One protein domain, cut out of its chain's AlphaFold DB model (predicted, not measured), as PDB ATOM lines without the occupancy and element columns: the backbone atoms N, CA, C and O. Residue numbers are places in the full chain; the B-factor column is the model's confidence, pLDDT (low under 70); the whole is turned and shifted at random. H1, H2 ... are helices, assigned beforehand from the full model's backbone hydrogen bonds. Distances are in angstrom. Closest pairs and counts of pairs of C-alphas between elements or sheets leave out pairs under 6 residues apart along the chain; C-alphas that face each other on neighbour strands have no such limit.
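What this domain is: This is residues 414 to 484 of the 542 residues of the protein "Activating signal cointegrator 1 complex subunit 3" of Labeo rohita (UniProt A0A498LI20). One long helix, H4, makes the core, with the short helix H3 packed side by side on it and H2, shorter still, near the beginning of H4; a fourth short helix, H1, lies close to H4 on another side. Residues 447 to 460 make a wide loop from the end of H3 back to the beginning of H4, and residues 476 to 484 form a hooked tail past the other end of H4. The printed part has 71 residues, with four named helices in the order H1, H2, H3, H4 and no named strand. The class is all helix, though under half of the residues, 32 of the 71, are in named elements. The whole is compact, with a radius of gyration of the C-alphas of 12.3 A and spans of 39 by 27 by 16 A.

How they stand to each other: H4, residues 461 to 475, touches H3, residues 441 to 446, with 11 pairs of C-alphas within 8 A. Their closest C-alphas are those of Ala 444 and Thr 468, 5.1 A apart. The two run the same way at a shallow tilt of 20 degrees. H2, residues 435 to 439, only just touches H4, with 3 pairs of C-alphas within 8 A, and H4 does so with residues 461 to 464 alone; the closest C-alphas are those of Gln 437 and Ile 464, 5.9 A apart. H2 and H3 meet only through their link. H1, residues 421 to 426, is close to H4 but not clearly touching: their closest C-alphas, those of Gly 423 and Leu 470, are 7.0 A apart. H1 and H4 run opposite ways at a tilt of 37 degrees, only just steep. H1 is apart from H2 and from H3. In H1, H2, H3 and H4 every O i to N i+4 pair is within hydrogen-bond range.

Where its parts are: H4 measures 22.0 A from C-alpha 461 at (180.974, 212.631, 160.657) to C-alpha 475 at (171.176, 197.072, 148.624). H3 measures 7.6 A from Phe 441 to Asn 446, and H2 measures 6.3 A from Arg 435 to Ile 439, first to last C-alpha. H1 begins with C-alpha 421 at (168.360, 209.614, 142.851) and measures 8.8 A to the C-alpha of Val 426.

The domain as a whole: The two C-alphas farthest apart are those of Pro 456 and Gly 480, at 39.8 A. The C-alphas of Val 414 and Arg 484, the first and last printed residues, are 27.7 A apart. The printed part has no cut. The link from H3 to H4, 14 residues, is long; the link from H1 to H2, 8 residues, is short, and that from H2 to H3, 1 residue, is tight. The mean pLDDT of the printed part of this model is 92.7, and no printed residue is under 70.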
ATOM      1  N   VAL A 414     183.139 215.450 145.674       93.38
ATOM      2  CA  VAL A 414     181.936 214.739 145.219       93.38
ATOM      3  C   VAL A 414     180.746 215.690 145.250       93.38
ATOM      4  O   VAL A 414     180.391 216.237 146.308       93.38
ATOM      5  N   TYR A 415     180.123 215.905 144.093       95.25
ATOM      6  CA  TYR A 415     178.931 216.738 143.986       95.25
ATOM      7  C   TYR A 415     177.674 215.920 144.257       95.25
ATOM      8  O   TYR A 415     177.567 214.762 143.874       95.25
ATOM      9  N   ILE A 416     176.671 216.539 144.885       95.44
ATOM     10  CA  ILE A 416     175.410 215.835 145.167       95.44
ATOM     11  C   ILE A 416     174.705 215.439 143.865       95.44
ATOM     12  O   ILE A 416     174.081 214.391 143.813       95.44
ATOM     13  N   SER A 417     174.873 216.215 142.792       93.75
ATOM     14  CA  SER A 417     174.367 215.890 141.451       93.75
ATOM     15  C   SER A 417     174.963 214.622 140.834       93.75
ATOM     16  O   SER A 417     174.396 214.106 139.879       93.75
ATOM     17  N   GLU A 418     176.106 214.148 141.334       92.62
ATOM     18  CA  GLU A 418     176.767 212.920 140.867       92.62
ATOM     19  C   GLU A 418     176.276 211.677 141.625       92.62
ATOM     20  O   GLU A 418     176.577 210.555 141.224       92.62
ATOM     21  N   LEU A 419     175.516 211.862 142.711       92.56
ATOM     22  CA  LEU A 419     174.894 210.768 143.458       92.56
ATOM     23  C   LEU A 419     173.695 210.194 142.701       92.56
ATOM     24  O   LEU A 419     173.123 210.842 141.823       92.56
ATOM     25  N   ASP A 420     173.271 208.995 143.093       91.31
ATOM     26  CA  ASP A 420     172.020 208.415 142.609       91.31
ATOM     27  C   ASP A 420     170.786 209.210 143.094       91.31
ATOM     28  O   ASP A 420     170.872 210.104 143.944       91.31
ATOM     29  N   GLU A 421     169.610 208.899 142.543       90.50
ATOM     30  CA  GLU A 421     168.360 209.614 142.851       90.50
ATOM     31  C   GLU A 421     168.029 209.608 144.355       90.50
ATOM     32  O   GLU A 421     167.543 210.601 144.902       90.50
ATOM     33  N   ILE A 422     168.338 208.506 145.044       90.38
ATOM     34  CA  ILE A 422     168.106 208.334 146.483       90.38
ATOM     35  C   ILE A 422     169.063 209.219 147.288       90.38
ATOM     36  O   ILE A 422     168.640 209.925 148.208       90.38
ATOM     37  N   GLY A 423     170.346 209.226 146.932       91.94
ATOM     38  CA  GLY A 423     171.369 210.066 147.536       91.94
ATOM     39  C   GLY A 423     171.062 211.547 147.347       91.94
ATOM     40  O   GLY A 423     171.112 212.313 148.311       91.94
ATOM     41  N   GLN A 424     170.645 211.949 146.144       94.38
ATOM     42  CA  GLN A 424     170.204 213.317 145.859       94.38
ATOM     43  C   GLN A 424     169.009 213.738 146.720       94.38
ATOM     44  O   GLN A 424     168.962 214.870 147.213       94.38
ATOM     45  N   LEU A 425     168.057 212.828 146.939       93.19
ATOM     46  CA  LEU A 425     166.868 213.091 147.741       93.19
ATOM     47  C   LEU A 425     167.206 213.286 149.227       93.19
ATOM     48  O   LEU A 425     166.729 214.239 149.847       93.19
ATOM     49  N   VAL A 426     168.069 212.436 149.788       94.31
ATOM     50  CA  VAL A 426     168.484 212.514 151.200       94.31
ATOM     51  C   VAL A 426     169.383 213.724 151.464       94.31
ATOM     52  O   VAL A 426     169.204 214.445 152.454       94.31
ATOM     53  N   PHE A 427     170.306 214.029 150.550       94.75
ATOM     54  CA  PHE A 427     171.188 215.196 150.645       94.75
ATOM     55  C   PHE A 427     170.599 216.471 150.026       94.75
ATOM     56  O   PHE A 427     171.326 217.434 149.766       94.75
ATOM     57  N   LYS A 428     169.271 216.542 149.859       92.50
ATOM     58  CA  LYS A 428     168.588 217.744 149.370       92.50
ATOM     59  C   LYS A 428     169.006 218.985 150.168       92.50
ATOM     60  O   LYS A 428     169.086 218.971 151.400       92.50
ATOM     61  N   GLY A 429     169.298 220.064 149.439       91.69
ATOM     62  CA  GLY A 429     169.799 221.329 149.985       91.69
ATOM     63  C   GLY A 429     171.327 221.422 150.097       91.69
ATOM     64  O   GLY A 429     171.841 222.503 150.375       91.69
ATOM     65  N   MET A 430     172.065 220.336 149.844       93.75
ATOM     66  CA  MET A 430     173.527 220.350 149.768       93.75
ATOM     67  C   MET A 430     173.992 220.383 148.308       93.75
ATOM     68  O   MET A 430     173.410 219.732 147.447       93.75
ATOM     69  N   LYS A 431     175.049 221.154 148.021       94.69
ATOM     70  CA  LYS A 431     175.640 221.235 146.669       94.69
ATOM     71  C   LYS A 431     176.734 220.188 146.447       94.69
ATOM     72  O   LYS A 431     176.834 219.606 145.373       94.69
ATOM     73  N   ARG A 432     177.559 219.958 147.470       95.06
ATOM     74  CA  ARG A 432     178.687 219.017 147.463       95.06
ATOM     75  C   ARG A 432     178.937 218.467 148.861       95.06
ATOM     76  O   ARG A 432     178.565 219.116 149.844       95.06
ATOM     77  N   LEU A 433     179.589 217.312 148.934       94.75
ATOM     78  CA  LEU A 433     180.127 216.767 150.176       94.75
ATOM     79  C   LEU A 433     181.353 217.578 150.629       94.75
ATOM     80  O   LEU A 433     181.996 218.268 149.833       94.75
ATOM     81  N   ASN A 434     181.661 217.550 151.928       93.50
ATOM     82  CA  ASN A 434     182.891 218.160 152.431       93.50
ATOM     83  C   ASN A 434     184.117 217.302 152.068       93.50
ATOM     84  O   ASN A 434     183.978 216.164 151.631       93.50
ATOM     85  N   ARG A 435     185.325 217.837 152.276       90.31
ATOM     86  CA  ARG A 435     186.576 217.160 151.896       90.31
ATOM     87  C   ARG A 435     186.700 215.749 152.484       90.31
ATOM     88  O   ARG A 435     186.941 214.806 151.744       90.31
ATOM     89  N   ILE A 436     186.483 215.597 153.792       91.81
ATOM     90  CA  ILE A 436     186.599 214.296 154.476       91.81
ATOM     91  C   ILE A 436     185.528 213.324 153.967       91.81
ATOM     92  O   ILE A 436     185.836 212.171 153.693       91.81
ATOM     93  N   GLN A 437     184.292 213.795 153.787       94.75
ATOM     94  CA  GLN A 437     183.182 213.022 153.228       94.75
ATOM     95  C   GLN A 437     183.462 212.575 151.791       94.75
ATOM     96  O   GLN A 437     183.108 211.458 151.451       94.75
ATOM     97  N   SER A 438     184.090 213.417 150.959       93.62
ATOM     98  CA  SER A 438     184.484 213.058 149.588       93.62
ATOM     99  C   SER A 438     185.589 212.003 149.564       93.62
ATOM    100  O   SER A 438     185.500 211.072 148.778       93.62
ATOM    101  N   ILE A 439     186.587 212.097 150.453       91.19
ATOM    102  CA  ILE A 439     187.674 211.105 150.541       91.19
ATOM    103  C   ILE A 439     187.128 209.721 150.910       91.19
ATOM    104  O   ILE A 439     187.495 208.727 150.295       91.19
ATOM    105  N   VAL A 440     186.230 209.648 151.895       93.69
ATOM    106  CA  VAL A 440     185.653 208.370 152.348       93.69
ATOM    107  C   VAL A 440     184.451 207.919 151.520       93.69
ATOM    108  O   VAL A 440     183.889 206.867 151.811       93.69
ATOM    109  N   PHE A 441     184.020 208.711 150.532       94.69
ATOM    110  CA  PHE A 441     182.780 208.479 149.794       94.69
ATOM    111  C   PHE A 441     182.765 207.103 149.131       94.69
ATOM    112  O   PHE A 441     181.795 206.373 149.297       94.69
ATOM    113  N   GLU A 442     183.846 206.729 148.445       93.25
ATOM    114  CA  GLU A 442     183.916 205.459 147.721       93.25
ATOM    115  C   GLU A 442     183.719 204.269 148.665       93.25
ATOM    116  O   GLU A 442     182.840 203.435 148.461       93.25
ATOM    117  N   THR A 443     184.455 204.239 149.775       94.44
ATOM    118  CA  THR A 443     184.339 203.153 150.749       94.44
ATOM    119  C   THR A 443     182.994 203.189 151.482       94.44
ATOM    120  O   THR A 443     182.350 202.156 151.623       94.44
ATOM    121  N   ALA A 444     182.521 204.363 151.908       95.56
ATOM    122  CA  ALA A 444     181.291 204.493 152.696       95.56
ATOM    123  C   ALA A 444     180.008 204.268 151.894       95.56
ATOM    124  O   ALA A 444     179.003 203.845 152.462       95.56
ATOM    125  N   TYR A 445     180.020 204.605 150.605       95.38
ATOM    126  CA  TYR A 445     178.828 204.611 149.773       95.38
ATOM    127  C   TYR A 445     178.798 203.483 148.745       95.38
ATOM    128  O   TYR A 445     177.711 203.150 148.291       95.38
ATOM    129  N   ASN A 446     179.937 202.896 148.359       93.81
ATOM    130  CA  ASN A 446     179.992 201.852 147.327       93.81
ATOM    131  C   ASN A 446     180.486 200.491 147.835       93.81
ATOM    132  O   ASN A 446     180.369 199.504 147.108       93.81
ATOM    133  N   THR A 447     180.977 200.393 149.074       95.19
ATOM    134  CA  THR A 447     181.519 199.141 149.628       95.19
ATOM    135  C   THR A 447     180.862 198.748 150.952       95.19
ATOM    136  O   THR A 447     180.291 199.578 151.649       95.19
ATOM    137  N   ASN A 448     180.965 197.463 151.305       95.12
ATOM    138  CA  ASN A 448     180.506 196.900 152.584       95.12
ATOM    139  C   ASN A 448     181.643 196.774 153.617       95.12
ATOM    140  O   ASN A 448     181.560 195.958 154.535       95.12
ATOM    141  N   GLU A 449     182.739 197.516 153.446       95.31
ATOM    142  CA  GLU A 449     183.871 197.444 154.368       95.31
ATOM    143  C   GLU A 449     183.595 198.188 155.679       95.31
ATOM    144  O   GLU A 449     182.927 199.223 155.719       95.31
ATOM    145  N   ASN A 450     184.151 197.669 156.775       95.56
ATOM    146  CA  ASN A 450     184.072 198.334 158.070       95.56
ATOM    147  C   ASN A 450     184.929 199.605 158.063       95.56
ATOM    148  O   ASN A 450     186.107 199.570 157.713       95.56
ATOM    149  N   LEU A 451     184.356 200.715 158.528       94.69
ATOM    150  CA  LEU A 451     185.004 202.023 158.531       94.69
ATOM    151  C   LEU A 451     185.319 202.508 159.946       94.69
ATOM    152  O   LEU A 451     184.438 202.583 160.803       94.69
ATOM    153  N   LEU A 452     186.567 202.931 160.161       95.31
ATOM    154  CA  LEU A 452     186.987 203.685 161.341       95.31
ATOM    155  C   LEU A 452     187.432 205.085 160.913       95.31
ATOM    156  O   LEU A 452     188.410 205.236 160.188       95.31
ATOM    157  N   ILE A 453     186.719 206.113 161.375       93.25
ATOM    158  CA  ILE A 453     186.959 207.502 160.963       93.25
ATOM    159  C   ILE A 453     187.374 208.342 162.165       93.25
ATOM    160  O   ILE A 453     186.549 208.741 162.991       93.25
ATOM    161  N   CYS A 454     188.662 208.665 162.222       94.19
ATOM    162  CA  CYS A 454     189.241 209.554 163.223       94.19
ATOM    163  C   CYS A 454     189.272 210.985 162.677       94.19
ATOM    164  O   CYS A 454     190.203 211.382 161.984       94.19
ATOM    165  N   ALA A 455     188.230 211.762 162.971       91.38
ATOM    166  CA  ALA A 455     188.102 213.144 162.512       91.38
ATOM    167  C   ALA A 455     187.669 214.075 163.659       91.38
ATOM    168  O   ALA A 455     186.935 213.626 164.552       91.38
ATOM    169  N   PRO A 456     188.041 215.370 163.636       90.81
ATOM    170  CA  PRO A 456     187.685 216.321 164.688       90.81
ATOM    171  C   PRO A 456     186.168 216.551 164.790       90.81
ATOM    172  O   PRO A 456     185.382 216.184 163.902       90.81
ATOM    173  N   THR A 457     185.704 217.105 165.911       89.94
ATOM    174  CA  THR A 457     184.311 217.561 166.059       89.94
ATOM    175  C   THR A 457     183.993 218.605 164.983       89.94
ATOM    176  O   THR A 457     184.856 219.365 164.561       89.94
ATOM    177  N   GLY A 458     182.779 218.569 164.426       87.31
ATOM    178  CA  GLY A 458     182.403 219.449 163.308       87.31
ATOM    179  C   GLY A 458     182.912 219.029 161.918       87.31
ATOM    180  O   GLY A 458     182.449 219.574 160.923       87.31
ATOM    181  N   ALA A 459     183.749 217.989 161.796       89.62
ATOM    182  CA  ALA A 459     184.224 217.470 160.502       89.62
ATOM    183  C   ALA A 459     183.134 216.838 159.607       89.62
ATOM    184  O   ALA A 459     183.425 216.356 158.514       89.62
ATOM    185  N   GLY A 460     181.876 216.796 160.058       91.00
ATOM    186  CA  GLY A 460     180.758 216.250 159.287       91.00
ATOM    187  C   GLY A 460     180.624 214.725 159.336       91.00
ATOM    188  O   GLY A 460     180.071 214.144 158.402       91.00
ATOM    189  N   LYS A 461     181.087 214.085 160.421       94.25
ATOM    190  CA  LYS A 461     180.974 212.631 160.657       94.25
ATOM    191  C   LYS A 461     179.540 212.100 160.513       94.25
ATOM    192  O   LYS A 461     179.342 211.016 159.980       94.25
ATOM    193  N   THR A 462     178.537 212.886 160.905       94.38
ATOM    194  CA  THR A 462     177.116 212.516 160.796       94.38
ATOM    195  C   THR A 462     176.678 212.231 159.360       94.38
ATOM    196  O   THR A 462     175.945 211.277 159.122       94.38
ATOM    197  N   ASN A 463     177.153 212.998 158.373       95.50
ATOM    198  CA  ASN A 463     176.826 212.713 156.973       95.50
ATOM    199  C   ASN A 463     177.590 211.504 156.439       95.50
ATOM    200  O   ASN A 463     177.095 210.850 155.532       95.50
ATOM    201  N   ILE A 464     178.755 211.180 157.003       95.88
ATOM    202  CA  ILE A 464     179.451 209.947 156.635       95.88
ATOM    203  C   ILE A 464     178.632 208.735 157.093       95.88
ATOM    204  O   ILE A 464     178.410 207.822 156.308       95.88
ATOM    205  N   ALA A 465     178.073 208.783 158.306       95.62
ATOM    206  CA  ALA A 465     177.114 207.775 158.756       95.62
ATOM    207  C   ALA A 465     175.851 207.736 157.871       95.62
ATOM    208  O   ALA A 465     175.310 206.669 157.604       95.62
ATOM    209  N   MET A 466     175.381 208.882 157.366       95.88
ATOM    210  CA  MET A 466     174.275 208.904 156.402       95.88
ATOM    211  C   MET A 466     174.628 208.190 155.087       95.88
ATOM    212  O   MET A 466     173.781 207.493 154.540       95.88
ATOM    213  N   LEU A 467     175.862 208.331 154.588       96.06
ATOM    214  CA  LEU A 467     176.314 207.631 153.380       96.06
ATOM    215  C   LEU A 467     176.278 206.110 153.570       96.06
ATOM    216  O   LEU A 467     175.735 205.416 152.716       96.06
ATOM    217  N   THR A 468     176.755 205.607 154.711       96.69
ATOM    218  CA  THR A 468     176.714 204.165 155.009       96.69
ATOM    219  C   THR A 468     175.281 203.655 155.175       96.69
ATOM    220  O   THR A 468     174.949 202.566 154.722       96.69
ATOM    221  N   ILE A 469     174.399 204.463 155.777       96.12
ATOM    222  CA  ILE A 469     172.963 204.155 155.896       96.12
ATOM    223  C   ILE A 469     172.306 204.059 154.516       96.12
ATOM    224  O   ILE A 469     171.517 203.152 154.263       96.12
ATOM    225  N   LEU A 470     172.625 204.992 153.620       95.31
ATOM    226  CA  LEU A 470     172.104 204.986 152.257       95.31
ATOM    227  C   LEU A 470     172.599 203.790 151.453       95.31
ATOM    228  O   LEU A 470     171.813 203.208 150.709       95.31
ATOM    229  N   HIS A 471     173.868 203.416 151.612       95.50
ATOM    230  CA  HIS A 471     174.427 202.230 150.971       95.50
ATOM    231  C   HIS A 471     173.676 200.958 151.382       95.50
ATOM    232  O   HIS A 471     173.292 200.173 150.515       95.50
ATOM    233  N   GLU A 472     173.368 200.801 152.673       95.31
ATOM    234  CA  GLU A 472     172.544 199.689 153.165       95.31
ATOM    235  C   GLU A 472     171.136 199.716 152.549       95.31
ATOM    236  O   GLU A 472     170.665 198.722 152.002       95.31
ATOM    237  N   ILE A 473     170.467 200.876 152.539       94.00
ATOM    238  CA  ILE A 473     169.128 201.018 151.936       94.00
ATOM    239  C   ILE A 473     169.145 200.656 150.442       94.00
ATOM    240  O   ILE A 473     168.218 200.005 149.949       94.00
ATOM    241  N   ARG A 474     170.198 201.052 149.718       92.44
ATOM    242  CA  ARG A 474     170.351 200.818 148.276       92.44
ATOM    243  C   ARG A 474     170.473 199.333 147.940       92.44
ATOM    244  O   ARG A 474     169.942 198.909 146.917       92.44
ATOM    245  N   GLN A 475     171.089 198.529 148.807       92.19
ATOM    246  CA  GLN A 475     171.176 197.072 148.624       92.19
ATOM    247  C   GLN A 475     169.803 196.379 148.652       92.19
ATOM    248  O   GLN A 475     169.635 195.312 148.063       92.19
ATOM    249  N   HIS A 476     168.800 197.006 149.274       92.88
ATOM    250  CA  HIS A 476     167.430 196.490 149.381       92.88
ATOM    251  C   HIS A 476     166.425 197.205 148.461       92.88
ATOM    252  O   HIS A 476     165.204 197.074 148.639       92.88
ATOM    253  N   LEU A 477     166.919 197.954 147.472       89.94
ATOM    254  CA  LEU A 477     166.105 198.619 146.462       89.94
ATOM    255  C   LEU A 477     165.751 197.651 145.325       89.94
ATOM    256  O   LEU A 477     166.625 197.079 144.677       89.94
ATOM    257  N   GLN A 478     164.457 197.482 145.048       87.50
ATOM    258  CA  GLN A 478     164.009 196.669 143.916       87.50
ATOM    259  C   GLN A 478     163.978 197.452 142.596       87.50
ATOM    260  O   GLN A 478     163.738 198.665 142.608       87.50
ATOM    261  N   PRO A 479     164.099 196.755 141.446       75.88
ATOM    262  CA  PRO A 479     163.783 197.328 140.142       75.88
ATOM    263  C   PRO A 479     162.336 197.846 140.159       75.88
ATOM    264  O   PRO A 479     161.399 197.065 140.305       75.88
ATOM    265  N   GLY A 480     162.159 199.169 140.093       76.81
ATOM    266  CA  GLY A 480     160.866 199.843 140.286       76.81
ATOM    267  C   GLY A 480     160.807 200.814 141.473       76.81
ATOM    268  O   GLY A 480     159.755 201.396 141.717       76.81
ATOM    269  N   GLY A 481     161.908 201.006 142.210       80.62
ATOM    270  CA  GLY A 481     162.029 202.059 143.229       80.62
ATOM    271  C   GLY A 481     161.427 201.713 144.595       80.62
ATOM    272  O   GLY A 481     161.366 202.563 145.482       80.62
ATOM    273  N   VAL A 482     160.984 200.469 144.797       86.75
ATOM    274  CA  VAL A 482     160.380 200.020 146.060       86.75
ATOM    275  C   VAL A 482     161.453 199.458 146.995       86.75
ATOM    276  O   VAL A 482     162.105 198.461 146.676       86.75
ATOM    277  N   ILE A 483     161.598 200.059 148.177       91.50
ATOM    278  CA  ILE A 483     162.548 199.633 149.218       91.50
ATOM    279  C   ILE A 483     161.937 198.510 150.072       91.50
ATOM    280  O   ILE A 483     160.857 198.676 150.647       91.50
ATOM    281  N   ARG A 484     162.637 197.373 150.212       91.38
ATOM    282  CA  ARG A 484     162.215 196.258 151.085       91.38
ATOM    283  C   ARG A 484     162.553 196.518 152.555       91.38
ATOM    284  O   ARG A 484     163.530 196.004 153.091       91.38
TER     285      ARG A 484